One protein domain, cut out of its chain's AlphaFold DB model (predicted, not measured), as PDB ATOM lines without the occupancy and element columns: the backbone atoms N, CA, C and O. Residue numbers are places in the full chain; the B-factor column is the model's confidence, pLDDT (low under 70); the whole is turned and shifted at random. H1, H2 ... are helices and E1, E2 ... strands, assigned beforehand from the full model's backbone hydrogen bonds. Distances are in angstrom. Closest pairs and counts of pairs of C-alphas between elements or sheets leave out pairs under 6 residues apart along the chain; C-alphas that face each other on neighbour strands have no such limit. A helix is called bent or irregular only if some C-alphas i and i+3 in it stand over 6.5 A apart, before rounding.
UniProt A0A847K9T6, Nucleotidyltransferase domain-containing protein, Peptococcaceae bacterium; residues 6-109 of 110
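What this domain is: This is residues 6 to 109 of the 110 residues of the protein "Nucleotidyltransferase domain-containing protein" of Peptococcaceae bacterium (UniProt A0A847K9T6). A twisted wall of four strands has helices over both faces, making three layers: the long helix H2 covers the E3 and E2 side of one face, and H3 and H4 pack on the other. H4 ends beside H3 and leads to the short H5, farthest from the mean of the C-alphas, while short H1 sits beside the strands. The printed part has 104 residues, in the order E1 H1 E2 H2 E3 H3 E4 H4 H5; the class is mixed, helices and strands. The mixed sheet runs E3, E2, E1, E4. The whole is compact, with a radius of gyration of the C-alphas of 14.1 A and spans of 42 by 31 by 25 A.

How they stand to each other: In the sheet, E2, residues 25 to 31, is antiparallel to E1, residues 6 to 10, with N 9 and O 28 at 2.8 A, within hydrogen-bond range. E3, residues 60 to 64, an edge strand, is parallel to E2, with N 29 and O 63 at 2.8 A. E4, residues 81 to 85, the other edge strand, is antiparallel to E1, with N 10 and O 81 at 2.9 A. H2, residues 37 to 55, is on the sheet over E3 and E2 at a height of 7.8 A; the C-alphas of Leu 48 and Leu 62 are its closest to E3, 6.5 A. E2, H2 and E3 form a strand-helix-strand unit, two parallel neighbour strands joined through a helix, with a right-handed crossover. H3, residues 70 to 79, is on the opposite face at a height of 10.0 A and runs across the strands, at 64 degrees to E1 on the local plane. E3, H3 and E4 form a split unit, with E2 and E1 between its strands, also right-handed. H4, residues 87 to 103, touches H3 with residues 97 to 103 alone, at a steep tilt of 58 degrees, opposite ways; the closest C-alphas are those of Tyr 74 and Asn 100, 5.9 A. H1, residues 12 to 15, lies over none of the strands, on the same face as H3. H5, residues 106 to 109, is not on the sheet. Every O i to N i+4 pair is within hydrogen-bond range in H3, but 13 of 15 in H2 and 11 of 13 in H4; H1 and H5 are too short for such a pair.

Where its parts are: E1 begins at C-alpha 6, (-48.956, -16.962, -3.191). E2 is 19.1 A long, H2 27.0 A, H4 25.2 A. H2 and H4 are irregular: C-alphas 38 and 41 are 7.3 A apart, and 88 and 91 are 7.8 A apart. H5 ends at C-alpha 109, (-47.778, -41.656, 14.109).

The domain as a whole: The C-alphas farthest apart are those of Lys 56 and Leu 109, 45.1 A. The printed part has no cut, and no link is long. Mean pLDDT of the printed part is 89.5; residues 20 to 22, 106 and 108 to 109 are under 70.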
ATOM      1  N   VAL A   6     -49.327 -17.428  -4.539       97.94
ATOM      2  CA  VAL A   6     -48.956 -16.962  -3.191       97.94
ATOM      3  C   VAL A   6     -47.445 -16.886  -3.028       97.94
ATOM      4  O   VAL A   6     -46.932 -15.943  -2.420       97.94
ATOM      5  N   SER A   7     -46.706 -17.895  -3.496       97.69
ATOM      6  CA  SER A   7     -45.245 -17.951  -3.360       97.69
ATOM      7  C   SER A   7     -44.587 -18.804  -4.439       97.69
ATOM      8  O   SER A   7     -45.189 -19.756  -4.925       97.69
ATOM      9  N   LEU A   8     -43.338 -18.475  -4.765       97.06
ATOM     10  CA  LEU A   8     -42.482 -19.188  -5.711       97.06
ATOM     11  C   LEU A   8     -41.167 -19.562  -5.028       97.06
ATOM     12  O   LEU A   8     -40.518 -18.717  -4.404       97.06
ATOM     13  N   TYR A   9     -40.760 -20.810  -5.204       96.62
ATOM     14  CA  TYR A   9     -39.516 -21.365  -4.699       96.62
ATOM     15  C   TYR A   9     -38.688 -21.909  -5.855       96.62
ATOM     16  O   TYR A   9     -39.232 -22.501  -6.783       96.62
ATOM     17  N   LEU A  10     -37.377 -21.745  -5.748       94.31
ATOM     18  CA  LEU A  10     -36.386 -22.519  -6.481       94.31
ATOM     19  C   LEU A  10     -35.952 -23.672  -5.580       94.31
ATOM     20  O   LEU A  10     -35.639 -23.443  -4.409       94.31
ATOM     21  N   PHE A  11     -35.945 -24.895  -6.090       92.19
ATOM     22  CA  PHE A  11     -35.467 -26.058  -5.346       92.19
ATOM     23  C   PHE A  11     -34.496 -26.880  -6.200       92.19
ATOM     24  O   PHE A  11     -33.974 -26.384  -7.195       92.19
ATOM     25  N   GLY A  12     -34.162 -28.088  -5.746       86.44
ATOM     26  CA  GLY A  12     -33.282 -28.987  -6.485       86.44
ATOM     27  C   GLY A  12     -31.850 -28.468  -6.612       86.44
ATOM     28  O   GLY A  12     -31.339 -27.775  -5.730       86.44
ATOM     29  N   SER A  13     -31.189 -28.837  -7.709       79.75
ATOM     30  CA  SER A  13     -29.745 -28.617  -7.892       79.75
ATOM     31  C   SER A  13     -29.342 -27.137  -7.857       79.75
ATOM     32  O   SER A  13     -28.304 -26.802  -7.285       79.75
ATOM     33  N   TYR A  14     -30.198 -26.251  -8.375       74.25
ATOM     34  CA  TYR A  14     -29.997 -24.800  -8.355       74.25
ATOM     35  C   TYR A  14     -30.164 -24.171  -6.968       74.25
ATOM     36  O   TYR A  14     -29.612 -23.104  -6.713       74.25
ATOM     37  N   ALA A  15     -30.934 -24.788  -6.069       70.44
ATOM     38  CA  ALA A  15     -31.050 -24.307  -4.693       70.44
ATOM     39  C   ALA A  15     -29.874 -24.752  -3.809       70.44
ATOM     40  O   ALA A  15     -29.638 -24.141  -2.771       70.44
ATOM     41  N   GLU A  16     -29.144 -25.796  -4.216       76.12
ATOM     42  CA  GLU A  16     -27.990 -26.341  -3.490       76.12
ATOM     43  C   GLU A  16     -26.629 -25.876  -4.047       76.12
ATOM     44  O   GLU A  16     -25.602 -26.393  -3.609       76.12
ATOM     45  N   ASP A  17     -26.605 -24.942  -5.008       72.19
ATOM     46  CA  ASP A  17     -25.404 -24.500  -5.745       72.19
ATOM     47  C   ASP A  17     -24.627 -25.659  -6.421       72.19
ATOM     48  O   ASP A  17     -23.407 -25.615  -6.590       72.19
ATOM     49  N   LYS A  18     -25.339 -26.728  -6.804       72.56
ATOM     50  CA  LYS A  18     -24.792 -27.949  -7.434       72.56
ATOM     51  C   LYS A  18     -25.168 -28.092  -8.910       72.56
ATOM     52  O   LYS A  18     -24.959 -29.154  -9.496       72.56
ATOM     53  N   GLN A  19     -25.766 -27.066  -9.501       73.12
ATOM     54  CA  GLN A  19     -26.196 -27.073 -10.891       73.12
ATOM     55  C   GLN A  19     -25.012 -27.238 -11.855       73.12
ATOM     56  O   GLN A  19     -23.914 -26.720 -11.640       73.12
ATOM     57  N   THR A  20     -25.262 -27.931 -12.958       67.00
ATOM     58  CA  THR A  20     -24.369 -28.036 -14.117       67.00
ATOM     59  C   THR A  20     -24.977 -27.265 -15.293       67.00
ATOM     60  O   THR A  20     -26.157 -26.922 -15.242       67.00
ATOM     61  N   PRO A  21     -24.235 -27.013 -16.386       64.25
ATOM     62  CA  PRO A  21     -24.801 -26.380 -17.581       64.25
ATOM     63  C   PRO A  21     -25.996 -27.117 -18.213       64.25
ATOM     64  O   PRO A  21     -26.673 -26.524 -19.042       64.25
ATOM     65  N   ALA A  22     -26.230 -28.381 -17.847       68.31
ATOM     66  CA  ALA A  22     -27.336 -29.216 -18.323       68.31
ATOM     67  C   ALA A  22     -28.410 -29.459 -17.244       68.31
ATOM     68  O   ALA A  22     -29.176 -30.413 -17.337       68.31
ATOM     69  N   SER A  23     -28.397 -28.694 -16.149       71.00
ATOM     70  CA  SER A  23     -29.371 -28.867 -15.074       71.00
ATOM     71  C   SER A  23     -30.694 -28.184 -15.411       71.00
ATOM     72  O   SER A  23     -30.706 -26.984 -15.702       71.00
ATOM     73  N   ASP A  24     -31.788 -28.934 -15.251       79.38
ATOM     74  CA  ASP A  24     -33.159 -28.421 -15.264       79.38
ATOM     75  C   ASP A  24     -33.391 -27.421 -14.121       79.38
ATOM     76  O   ASP A  24     -32.848 -27.554 -13.017       79.38
ATOM     77  N   VAL A  25     -34.212 -26.403 -14.375       86.38
ATOM     78  CA  VAL A  25     -34.616 -25.410 -13.375       86.38
ATOM     79  C   VAL A  25     -35.855 -25.911 -12.632       86.38
ATOM     80  O   VAL A  25     -36.962 -25.892 -13.168       86.38
ATOM     81  N   ASP A  26     -35.677 -26.304 -11.373       92.62
ATOM     82  CA  ASP A  26     -36.750 -26.826 -10.521       92.62
ATOM     83  C   ASP A  26     -37.481 -25.703  -9.763       92.62
ATOM     84  O   ASP A  26     -36.935 -25.071  -8.849       92.62
ATOM     85  N   LEU A  27     -38.746 -25.456 -10.106       95.44
ATOM     86  CA  LEU A  27     -39.576 -24.413  -9.503       95.44
ATOM     87  C   LEU A  27     -40.811 -24.979  -8.819       95.44
ATOM     88  O   LEU A  27     -41.502 -25.846  -9.342       95.44
ATOM     89  N   ALA A  28     -41.148 -24.447  -7.650       97.50
ATOM     90  CA  ALA A  28     -42.361 -24.821  -6.940       97.50
ATOM     91  C   ALA A  28     -43.216 -23.600  -6.628       97.50
ATOM     92  O   ALA A  28     -42.724 -22.577  -6.149       97.50
ATOM     93  N   VAL A  29     -44.514 -23.722  -6.871       97.88
ATOM     94  CA  VAL A  29     -45.490 -22.651  -6.711       97.88
ATOM     95  C   VAL A  29     -46.527 -23.057  -5.678       97.88
ATOM     96  O   VAL A  29     -47.139 -24.118  -5.775       97.88
ATOM     97  N   LEU A  30     -46.739 -22.185  -4.696       98.12
ATOM     98  CA  LEU A  30     -47.900 -22.233  -3.818       98.12
ATOM     99  C   LEU A  30     -48.983 -21.335  -4.416       98.12
ATOM    100  O   LEU A  30     -48.748 -20.136  -4.579       98.12
ATOM    101  N   LEU A  31     -50.143 -21.902  -4.725       98.25
ATOM    102  CA  LEU A  31     -51.330 -21.161  -5.151       98.25
ATOM    103  C   LEU A  31     -52.188 -20.776  -3.943       98.25
ATOM    104  O   LEU A  31     -52.010 -21.332  -2.854       98.25
ATOM    105  N   GLU A  32     -53.113 -19.834  -4.133       97.62
ATOM    106  CA  GLU A  32     -54.087 -19.475  -3.099       97.62
ATOM    107  C   GLU A  32     -54.838 -20.717  -2.589       97.62
ATOM    108  O   GLU A  32     -55.092 -21.664  -3.333       97.62
ATOM    109  N   MET A  33     -55.144 -20.749  -1.289       94.44
ATOM    110  CA  MET A  33     -55.742 -21.931  -0.645       94.44
ATOM    111  C   MET A  33     -57.163 -22.248  -1.130       94.44
ATOM    112  O   MET A  33     -57.607 -23.383  -0.991       94.44
ATOM    113  N   ASP A  34     -57.865 -21.258  -1.674       95.19
ATOM    114  CA  ASP A  34     -59.191 -21.364  -2.285       95.19
ATOM    115  C   ASP A  34     -59.134 -21.596  -3.805       95.19
ATOM    116  O   ASP A  34     -60.178 -21.656  -4.457       95.19
ATOM    117  N   PHE A  35     -57.937 -21.758  -4.386       97.25
ATOM    118  CA  PHE A  35     -57.802 -22.079  -5.800       97.25
ATOM    119  C   PHE A  35     -58.390 -23.476  -6.097       97.25
ATOM    120  O   PHE A  35     -58.029 -24.440  -5.412       97.25
ATOM    121  N   PRO A  36     -59.251 -23.629  -7.123       97.12
ATOM    122  CA  PRO A  36     -59.904 -24.905  -7.413       97.12
ATOM    123  C   PRO A  36     -58.903 -26.003  -7.790       97.12
ATOM    124  O   PRO A  36     -58.097 -25.836  -8.711       97.12
ATOM    125  N   ALA A  37     -58.962 -27.140  -7.098       96.19
ATOM    126  CA  ALA A  37     -57.988 -28.220  -7.259       96.19
ATOM    127  C   ALA A  37     -58.030 -28.857  -8.657       96.19
ATOM    128  O   ALA A  37     -56.996 -29.220  -9.217       96.19
ATOM    129  N   GLU A  38     -59.215 -28.926  -9.261       97.25
ATOM    130  CA  GLU A  38     -59.437 -29.397 -10.626       97.25
ATOM    131  C   GLU A  38     -58.711 -28.545 -11.681       97.25
ATOM    132  O   GLU A  38     -58.422 -29.032 -12.772       97.25
ATOM    133  N   ARG A  39     -58.340 -27.301 -11.345       97.75
ATOM    134  CA  ARG A  39     -57.631 -26.376 -12.243       97.75
ATOM    135  C   ARG A  39     -56.115 -26.377 -12.055       97.75
ATOM    136  O   ARG A  39     -55.418 -25.652 -12.766       97.75
ATOM    137  N   TYR A  40     -55.563 -27.162 -11.124       97.44
ATOM    138  CA  TYR A  40     -54.116 -27.165 -10.872       97.44
ATOM    139  C   TYR A  40     -53.296 -27.566 -12.096       97.44
ATOM    140  O   TYR A  40     -52.224 -27.004 -12.317       97.44
ATOM    141  N   PHE A  41     -53.784 -28.516 -12.895       96.62
ATOM    142  CA  PHE A  41     -53.086 -28.944 -14.104       96.62
ATOM    143  C   PHE A  41     -53.032 -27.826 -15.152       96.62
ATOM    144  O   PHE A  41     -51.951 -27.489 -15.631       96.62
ATOM    145  N   GLU A  42     -54.172 -27.196 -15.442       97.38
ATOM    146  CA  GLU A  42     -54.258 -26.053 -16.362       97.38
ATOM    147  C   GLU A  42     -53.352 -24.909 -15.899       97.38
ATOM    148  O   GLU A  42     -52.525 -24.415 -16.664       97.38
ATOM    149  N   LYS A  43     -53.420 -24.559 -14.610       97.19
ATOM    150  CA  LYS A  43     -52.585 -23.506 -14.032       97.19
ATOM    151  C   LYS A  43     -51.095 -23.847 -14.094       97.19
ATOM    152  O   LYS A  43     -50.285 -22.971 -14.390       97.19
ATOM    153  N   LYS A  44     -50.711 -25.109 -13.863       96.69
ATOM    154  CA  LYS A  44     -49.323 -25.568 -14.042       96.69
ATOM    155  C   LYS A  44     -48.848 -25.324 -15.477       96.69
ATOM    156  O   LYS A  44     -47.745 -24.813 -15.648       96.69
ATOM    157  N   LEU A  45     -49.662 -25.641 -16.486       95.56
ATOM    158  CA  LEU A  45     -49.314 -25.415 -17.894       95.56
ATOM    159  C   LEU A  45     -49.196 -23.922 -18.238       95.56
ATOM    160  O   LEU A  45     -48.240 -23.528 -18.907       95.56
ATOM    161  N   GLU A  46     -50.119 -23.088 -17.748       95.94
ATOM    162  CA  GLU A  46     -50.060 -21.627 -17.914       95.94
ATOM    163  C   GLU A  46     -48.751 -21.055 -17.352       95.94
ATOM    164  O   GLU A  46     -48.023 -20.338 -18.044       95.94
ATOM    165  N   LEU A  47     -48.414 -21.412 -16.111       95.31
ATOM    166  CA  LEU A  47     -47.198 -20.942 -15.446       95.31
ATOM    167  C   LEU A  47     -45.931 -21.474 -16.125       95.31
ATOM    168  O   LEU A  47     -44.980 -20.716 -16.307       95.31
ATOM    169  N   LEU A  48     -45.921 -22.742 -16.545       93.56
ATOM    170  CA  LEU A  48     -44.787 -23.339 -17.252       93.56
ATOM    171  C   LEU A  48     -44.518 -22.626 -18.585       93.56
ATOM    172  O   LEU A  48     -43.366 -22.339 -18.905       93.56
ATOM    173  N   SER A  49     -45.569 -22.272 -19.329       92.25
ATOM    174  CA  SER A  49     -45.457 -21.491 -20.568       92.25
ATOM    175  C   SER A  49     -44.835 -20.109 -20.323       92.25
ATOM    176  O   SER A  49     -43.918 -19.691 -21.036       92.25
ATOM    177  N   ILE A  50     -45.262 -19.418 -19.259       91.69
ATOM    178  CA  ILE A  50     -44.714 -18.108 -18.870       91.69
ATOM    179  C   ILE A  50     -43.232 -18.221 -18.486       91.69
ATOM    180  O   ILE A  50     -42.410 -17.403 -18.915       91.69
ATOM    181  N   VAL A  51     -42.884 -19.223 -17.677       90.44
ATOM    182  CA  VAL A  51     -41.518 -19.411 -17.180       90.44
ATOM    183  C   VAL A  51     -40.568 -19.791 -18.311       90.44
ATOM    184  O   VAL A  51     -39.539 -19.137 -18.470       90.44
ATOM    185  N   THR A  52     -40.910 -20.793 -19.121       89.31
ATOM    186  CA  THR A  52     -40.053 -21.254 -20.229       89.31
ATOM    187  C   THR A  52     -39.827 -20.148 -21.262       89.31
ATOM    188  O   THR A  52     -38.696 -19.930 -21.699       89.31
ATOM    189  N   SER A  53     -40.858 -19.349 -21.561       87.69
ATOM    190  CA  SER A  53     -40.735 -18.162 -22.422       87.69
ATOM    191  C   SER A  53     -39.787 -17.105 -21.842       87.69
ATOM    192  O   SER A  53     -39.048 -16.457 -22.584       87.69
ATOM    193  N   SER A  54     -39.783 -16.933 -20.518       86.81
ATOM    194  CA  SER A  54     -38.941 -15.942 -19.835       86.81
ATOM    195  C   SER A  54     -37.486 -16.401 -19.704       86.81
ATOM    196  O   SER A  54     -36.571 -15.599 -19.882       86.81
ATOM    197  N   LEU A  55     -37.267 -17.685 -19.411       83.69
ATOM    198  CA  LEU A  55     -35.939 -18.274 -19.222       83.69
ATOM    199  C   LEU A  55     -35.264 -18.682 -20.539       83.69
ATOM    200  O   LEU A  55     -34.063 -18.937 -20.546       83.69
ATOM    201  N   LYS A  56     -36.010 -18.720 -21.653       82.25
ATOM    202  CA  LYS A  56     -35.538 -19.179 -22.973       82.25
ATOM    203  C   LYS A  56     -34.970 -20.606 -22.954       82.25
ATOM    204  O   LYS A  56     -34.120 -20.943 -23.773       82.25
ATOM    205  N   THR A  57     -35.458 -21.436 -22.036       78.12
ATOM    206  CA  THR A  57     -35.151 -22.867 -21.940       78.12
ATOM    207  C   THR A  57     -36.433 -23.653 -21.672       78.12
ATOM    208  O   THR A  57     -37.345 -23.150 -21.013       78.12
ATOM    209  N   GLY A  58     -36.511 -24.867 -22.220       73.44
ATOM    210  CA  GLY A  58     -37.583 -25.829 -21.947       73.44
ATOM    211  C   GLY A  58     -37.291 -26.755 -20.761       73.44
ATOM    212  O   GLY A  58     -38.171 -27.500 -20.348       73.44
ATOM    213  N   GLU A  59     -36.078 -26.693 -20.218       85.38
ATOM    214  CA  GLU A  59     -35.579 -27.513 -19.109       85.38
ATOM    215  C   GLU A  59     -36.051 -26.929 -17.769       85.38
ATOM    216  O   GLU A  59     -35.285 -26.348 -17.001       85.38
ATOM    217  N   VAL A  60     -37.367 -26.970 -17.538       88.94
ATOM    218  CA  VAL A  60     -38.017 -26.453 -16.326       88.94
ATOM    219  C   VAL A  60     -38.999 -27.492 -15.799       88.94
ATOM    220  O   VAL A  60     -39.981 -27.802 -16.476       88.94
ATOM    221  N   ASP A  61     -38.797 -27.961 -14.567       91.06
ATOM    222  CA  ASP A  61     -39.841 -28.675 -13.830       91.06
ATOM    223  C   ASP A  61     -40.591 -27.698 -12.920       91.06
ATOM    224  O   ASP A  61     -39.998 -26.894 -12.199       91.06
ATOM    225  N   LEU A  62     -41.923 -27.754 -12.962       95.12
ATOM    226  CA  LEU A  62     -42.790 -26.899 -12.158       95.12
ATOM    227  C   LEU A  62     -43.722 -27.737 -11.289       95.12
ATOM    228  O   LEU A  62     -44.580 -28.468 -11.784       95.12
ATOM    229  N   ILE A  63     -43.625 -27.576  -9.976       97.00
ATOM    230  CA  ILE A  63     -44.464 -28.267  -8.996       97.00
ATOM    231  C   ILE A  63     -45.510 -27.310  -8.427       97.00
ATOM    232  O   ILE A  63     -45.195 -26.200  -8.006       97.00
ATOM    233  N   ILE A  64     -46.762 -27.762  -8.350       97.94
ATOM    234  CA  ILE A  64     -47.809 -27.080  -7.580       97.94
ATOM    235  C   ILE A  64     -47.808 -27.665  -6.168       97.94
ATOM    236  O   ILE A  64     -48.209 -28.812  -5.969       97.94
ATOM    237  N   LEU A  65     -47.362 -26.880  -5.187       97.75
ATOM    238  CA  LEU A  65     -47.207 -27.320  -3.796       97.75
ATOM    239  C   LEU A  65     -48.528 -27.801  -3.188       97.75
ATOM    240  O   LEU A  65     -48.526 -28.740  -2.401       97.75
ATOM    241  N   ASN A  66     -49.658 -27.216  -3.592       97.12
ATOM    242  CA  ASN A  66     -50.985 -27.571  -3.085       97.12
ATOM    243  C   ASN A  66     -51.368 -29.049  -3.322       97.12
ATOM    244  O   ASN A  66     -52.181 -29.579  -2.571       97.12
ATOM    245  N   GLN A  67     -50.797 -29.703  -4.343       95.81
ATOM    246  CA  GLN A  67     -51.050 -31.114  -4.687       95.81
ATOM    247  C   GLN A  67     -49.816 -32.014  -4.533       95.81
ATOM    248  O   GLN A  67     -49.884 -33.213  -4.803       95.81
ATOM    249  N   ALA A  68     -48.671 -31.451  -4.143       95.62
ATOM    250  CA  ALA A  68     -47.448 -32.221  -3.987       95.62
ATOM    251  C   ALA A  68     -47.521 -33.104  -2.725       95.62
ATOM    252  O   ALA A  68     -48.071 -32.672  -1.706       95.62
ATOM    253  N   PRO A  69     -46.944 -34.323  -2.756       94.31
ATOM    254  CA  PRO A  69     -46.881 -35.186  -1.582       94.31
ATOM    255  C   PRO A  69     -46.287 -34.448  -0.370       94.31
ATOM    256  O   PRO A  69     -45.320 -33.699  -0.551       94.31
ATOM    257  N   PRO A  70     -46.794 -34.670   0.861       91.06
ATOM    258  CA  PRO A  70     -46.366 -33.915   2.043       91.06
ATOM    259  C   PRO A  70     -44.852 -33.894   2.257       91.06
ATOM    260  O   PRO A  70     -44.298 -32.852   2.603       91.06
ATOM    261  N   PHE A  71     -44.172 -35.012   1.999       90.44
ATOM    262  CA  PHE A  71     -42.719 -35.112   2.118       90.44
ATOM    263  C   PHE A  71     -41.978 -34.189   1.138       90.44
ATOM    264  O   PHE A  71     -41.071 -33.455   1.534       90.44
ATOM    265  N   LEU A  72     -42.393 -34.176  -0.134       93.19
ATOM    266  CA  LEU A  72     -41.786 -33.330  -1.163       93.19
ATOM    267  C   LEU A  72     -42.043 -31.847  -0.876       93.19
ATOM    268  O   LEU A  72     -41.118 -31.036  -0.913       93.19
ATOM    269  N   SER A  73     -43.280 -31.505  -0.512       95.38
ATOM    270  CA  SER A  73     -43.649 -30.157  -0.077       95.38
ATOM    271  C   SER A  73     -42.797 -29.702   1.106       95.38
ATOM    272  O   SER A  73     -42.230 -28.612   1.071       95.38
ATOM    273  N   TYR A  74     -42.632 -30.543   2.129       92.69
ATOM    274  CA  TYR A  74     -41.783 -30.237   3.278       92.69
ATOM    275  C   TYR A  74     -40.318 -30.016   2.887       92.69
ATOM    276  O   TYR A  74     -39.710 -29.041   3.338       92.69
ATOM    277  N   GLN A  75     -39.756 -30.865   2.021       92.75
ATOM    278  CA  GLN A  75     -38.389 -30.705   1.525       92.75
ATOM    279  C   GLN A  75     -38.207 -29.360   0.811       92.75
ATOM    280  O   GLN A  75     -37.261 -28.632   1.116       92.75
ATOM    281  N   ILE A  76     -39.126 -29.000  -0.087       95.56
ATOM    282  CA  ILE A  76     -39.083 -27.738  -0.835       95.56
ATOM    283  C   ILE A  76     -39.229 -26.538   0.104       95.56
ATOM    284  O   ILE A  76     -38.461 -25.588   0.010       95.56
ATOM    285  N   LEU A  77     -40.172 -26.574   1.046       93.88
ATOM    286  CA  LEU A  77     -40.395 -25.469   1.985       93.88
ATOM    287  C   LEU A  77     -39.236 -25.274   2.969       93.88
ATOM    288  O   LEU A  77     -39.062 -24.165   3.477       93.88
ATOM    289  N   SER A  78     -38.491 -26.340   3.272       90.81
ATOM    290  CA  SER A  78     -37.406 -26.321   4.260       90.81
ATOM    291  C   SER A  78     -36.042 -26.023   3.647       90.81
ATOM    292  O   SER A  78     -35.218 -25.384   4.295       90.81
ATOM    293  N   LYS A  79     -35.787 -26.504   2.424       89.38
ATOM    294  CA  LYS A  79     -34.483 -26.391   1.750       89.38
ATOM    295  C   LYS A  79     -34.506 -25.490   0.519       89.38
ATOM    296  O   LYS A  79     -33.459 -25.013   0.103       89.38
ATOM    297  N   GLY A  80     -35.674 -25.282  -0.082       92.44
ATOM    298  CA  GLY A  80     -35.820 -24.449  -1.267       92.44
ATOM    299  C   GLY A  80     -35.584 -22.974  -0.965       92.44
ATOM    300  O   GLY A  80     -35.884 -22.466   0.119       92.44
ATOM    301  N   ARG A  81     -35.079 -22.256  -1.965       94.62
ATOM    302  CA  ARG A  81     -34.887 -20.812  -1.916       94.62
ATOM    303  C   ARG A  81     -36.187 -20.113  -2.294       94.62
ATOM    304  O   ARG A  81     -36.664 -20.235  -3.419       94.62
ATOM    305  N   LEU A  82     -36.740 -19.334  -1.370       95.69
ATOM    306  CA  LEU A  82     -37.899 -18.490  -1.649       95.69
ATOM    307  C   LEU A  82     -37.502 -17.360  -2.613       95.69
ATOM    308  O   LEU A  82     -36.697 -16.500  -2.257       95.69
ATOM    309  N   LEU A  83     -38.073 -17.360  -3.818       94.62
ATOM    310  CA  LEU A  83     -37.857 -16.313  -4.821       94.62
ATOM    311  C   LEU A  83     -38.889 -15.191  -4.706       94.62
ATOM    312  O   LEU A  83     -38.585 -14.034  -4.985       94.62
ATOM    313  N   PHE A  84     -40.115 -15.534  -4.311       95.69
ATOM    314  CA  PHE A  84     -41.211 -14.579  -4.204       95.69
ATOM    315  C   PHE A  84     -42.268 -15.043  -3.206       95.69
ATOM    316  O   PHE A  84     -42.637 -16.215  -3.178       95.69
ATOM    317  N   THR A  85     -42.819 -14.094  -2.454       97.06
ATOM    318  CA  THR A  85     -44.060 -14.246  -1.692       97.06
ATOM    319  C   THR A  85     -44.873 -12.971  -1.844       97.06
ATOM    320  O   THR A  85     -44.337 -11.871  -1.726       97.06
ATOM    321  N   ARG A  86     -46.181 -13.121  -2.043       95.69
ATOM    322  CA  ARG A  86     -47.126 -12.009  -1.936       95.69
ATOM    323  C   ARG A  86     -47.321 -11.595  -0.490       95.69
ATOM    324  O   ARG A  86     -47.714 -12.415   0.341       95.69
ATOM    325  N   GLU A  87     -47.107 -10.314  -0.206       94.25
ATOM    326  CA  GLU A  87     -47.210  -9.798   1.160       94.25
ATOM    327  C   GLU A  87     -48.642  -9.922   1.709       94.25
ATOM    328  O   GLU A  87     -48.825 -10.381   2.835       94.25
ATOM    329  N   ASP A  88     -49.666  -9.651   0.890       94.62
ATOM    330  CA  ASP A  88     -51.086  -9.766   1.263       94.62
ATOM    331  C   ASP A  88     -51.543 -11.214   1.524       94.62
ATOM    332  O   ASP A  88     -52.575 -11.443   2.154       94.62
ATOM    333  N   LYS A  89     -50.765 -12.208   1.076       95.75
ATOM    334  CA  LYS A  89     -51.062 -13.642   1.236       95.75
ATOM    335  C   LYS A  89     -50.033 -14.382   2.084       95.75
ATOM    336  O   LYS A  89     -50.083 -15.608   2.192       95.75
ATOM    337  N   LYS A  90     -49.129 -13.665   2.751       93.75
ATOM    338  CA  LYS A  90     -48.067 -14.253   3.580       93.75
ATOM    339  C   LYS A  90     -48.606 -15.180   4.670       93.75
ATOM    340  O   LYS A  90     -48.005 -16.219   4.935       93.75
ATOM    341  N   GLY A  91     -49.772 -14.858   5.235       96.62
ATOM    342  CA  GLY A  91     -50.479 -15.725   6.183       96.62
ATOM    343  C   GLY A  91     -50.843 -17.095   5.597       96.62
ATOM    344  O   GLY A  91     -50.656 -18.107   6.267       96.62
ATOM    345  N   GLN A  92     -51.264 -17.163   4.327       96.75
ATOM    346  CA  GLN A  92     -51.564 -18.439   3.664       96.75
ATOM    347  C   GLN A  92     -50.311 -19.317   3.542       96.75
ATOM    348  O   GLN A  92     -50.360 -20.503   3.859       96.75
ATOM    349  N   LYS A  93     -49.167 -18.727   3.162       96.25
ATOM    350  CA  LYS A  93     -47.875 -19.435   3.140       96.25
ATOM    351  C   LYS A  93     -47.516 -19.986   4.519       96.25
ATOM    352  O   LYS A  93     -47.131 -21.147   4.616       96.25
ATOM    353  N   VAL A  94     -47.609 -19.164   5.568       95.44
ATOM    354  CA  VAL A  94     -47.266 -19.589   6.937       95.44
ATOM    355  C   VAL A  94     -48.147 -20.761   7.369       95.44
ATOM    356  O   VAL A  94     -47.619 -21.780   7.804       95.44
ATOM    357  N   ASN A  95     -49.462 -20.670   7.161       95.50
ATOM    358  CA  ASN A  95     -50.397 -21.746   7.498       95.50
ATOM    359  C   ASN A  95     -50.087 -23.039   6.730       95.50
ATOM    360  O   ASN A  95     -50.067 -24.120   7.316       95.50
ATOM    361  N   PHE A  96     -49.780 -22.933   5.433       95.25
ATOM    362  CA  PHE A  96     -49.380 -24.080   4.620       95.25
ATOM    363  C   PHE A  96     -48.085 -24.732   5.131       95.25
ATOM    364  O   PHE A  96     -47.983 -25.959   5.172       95.25
ATOM    365  N   GLN A  97     -47.109 -23.923   5.557       93.50
ATOM    366  CA  GLN A  97     -45.851 -24.405   6.132       93.50
ATOM    367  C   GLN A  97     -46.053 -25.115   7.471       93.50
ATOM    368  O   GLN A  97     -45.458 -26.170   7.677       93.50
ATOM    369  N   VAL A  98     -46.881 -24.568   8.365       93.56
ATOM    370  CA  VAL A  98     -47.185 -25.193   9.664       93.56
ATOM    371  C   VAL A  98     -47.868 -26.543   9.455       93.56
ATOM    372  O   VAL A  98     -47.360 -27.555   9.929       93.56
ATOM    373  N   ARG A  99     -48.923 -26.590   8.633       91.31
ATOM    374  CA  ARG A  99     -49.633 -27.838   8.315       91.31
ATOM    375  C   ARG A  99     -48.716 -28.896   7.699       91.31
ATOM    376  O   ARG A  99     -48.814 -30.069   8.034       91.31
ATOM    377  N   ASN A 100     -47.814 -28.503   6.796       91.38
ATOM    378  CA  ASN A 100     -46.853 -29.446   6.219       91.38
ATOM    379  C   ASN A 100     -45.876 -29.994   7.262       91.38
ATOM    380  O   ASN A 100     -45.504 -31.155   7.165       91.38
ATOM    381  N   LYS A 101     -45.455 -29.196   8.250       86.69
ATOM    382  CA  LYS A 101     -44.600 -29.695   9.335       86.69
ATOM    383  C   LYS A 101     -45.320 -30.747  10.171       86.69
ATOM    384  O   LYS A 101     -44.753 -31.805  10.385       86.69
ATOM    385  N   GLU A 102     -46.564 -30.481  10.558       87.75
ATOM    386  CA  GLU A 102     -47.393 -31.420  11.330       87.75
ATOM    387  C   GLU A 102     -47.608 -32.742  10.578       87.75
ATOM    388  O   GLU A 102     -47.440 -33.814  11.146       87.75
ATOM    389  N   LEU A 103     -47.889 -32.686   9.269       83.81
ATOM    390  CA  LEU A 103     -48.048 -33.887   8.433       83.81
ATOM    391  C   LEU A 103     -46.770 -34.726   8.290       83.81
ATOM    392  O   LEU A 103     -46.849 -35.883   7.883       83.81
ATOM    393  N   ASN A 104     -45.606 -34.142   8.565       80.25
ATOM    394  CA  ASN A 104     -44.313 -34.815   8.482       80.25
ATOM    395  C   ASN A 104     -43.677 -35.024   9.868       80.25
ATOM    396  O   ASN A 104     -42.504 -35.394   9.940       80.25
ATOM    397  N   ASP A 105     -44.422 -34.791  10.955       77.31
ATOM    398  CA  ASP A 105     -43.959 -35.032  12.318       77.31
ATOM    399  C   ASP A 105     -44.047 -36.537  12.648       77.31
ATOM    400  O   ASP A 105     -45.151 -37.090  12.712       77.31
ATOM    401  N   PRO A 106     -42.914 -37.229  12.889       67.44
ATOM    402  CA  PRO A 106     -42.919 -38.648  13.238       67.44
ATOM    403  C   PRO A 106     -43.653 -38.944  14.552       67.44
ATOM    404  O   PRO A 106     -44.090 -40.073  14.761       67.44
ATOM    405  N   SER A 107     -43.777 -37.955  15.443       70.00
ATOM    406  CA  SER A 107     -44.439 -38.118  16.740       70.00
ATOM    407  C   SER A 107     -45.965 -38.205  16.645       70.00
ATOM    408  O   SER A 107     -46.593 -38.689  17.581       70.00
ATOM    409  N   CYS A 108     -46.563 -37.823  15.510       58.78
ATOM    410  CA  CYS A 108     -48.003 -37.947  15.257       58.78
ATOM    411  C   CYS A 108     -48.440 -39.334  14.744       58.78
ATOM    412  O   CYS A 108     -49.626 -39.539  14.496       58.78
ATOM    413  N   LEU A 109     -47.508 -40.277  14.557       55.09
ATOM    414  CA  LEU A 109     -47.778 -41.656  14.109       55.09
ATOM    415  C   LEU A 109     -47.885 -42.671  15.269       55.09
ATOM    416  O   LEU A 109     -47.887 -43.878  15.020       55.09
TER     417      LEU A 109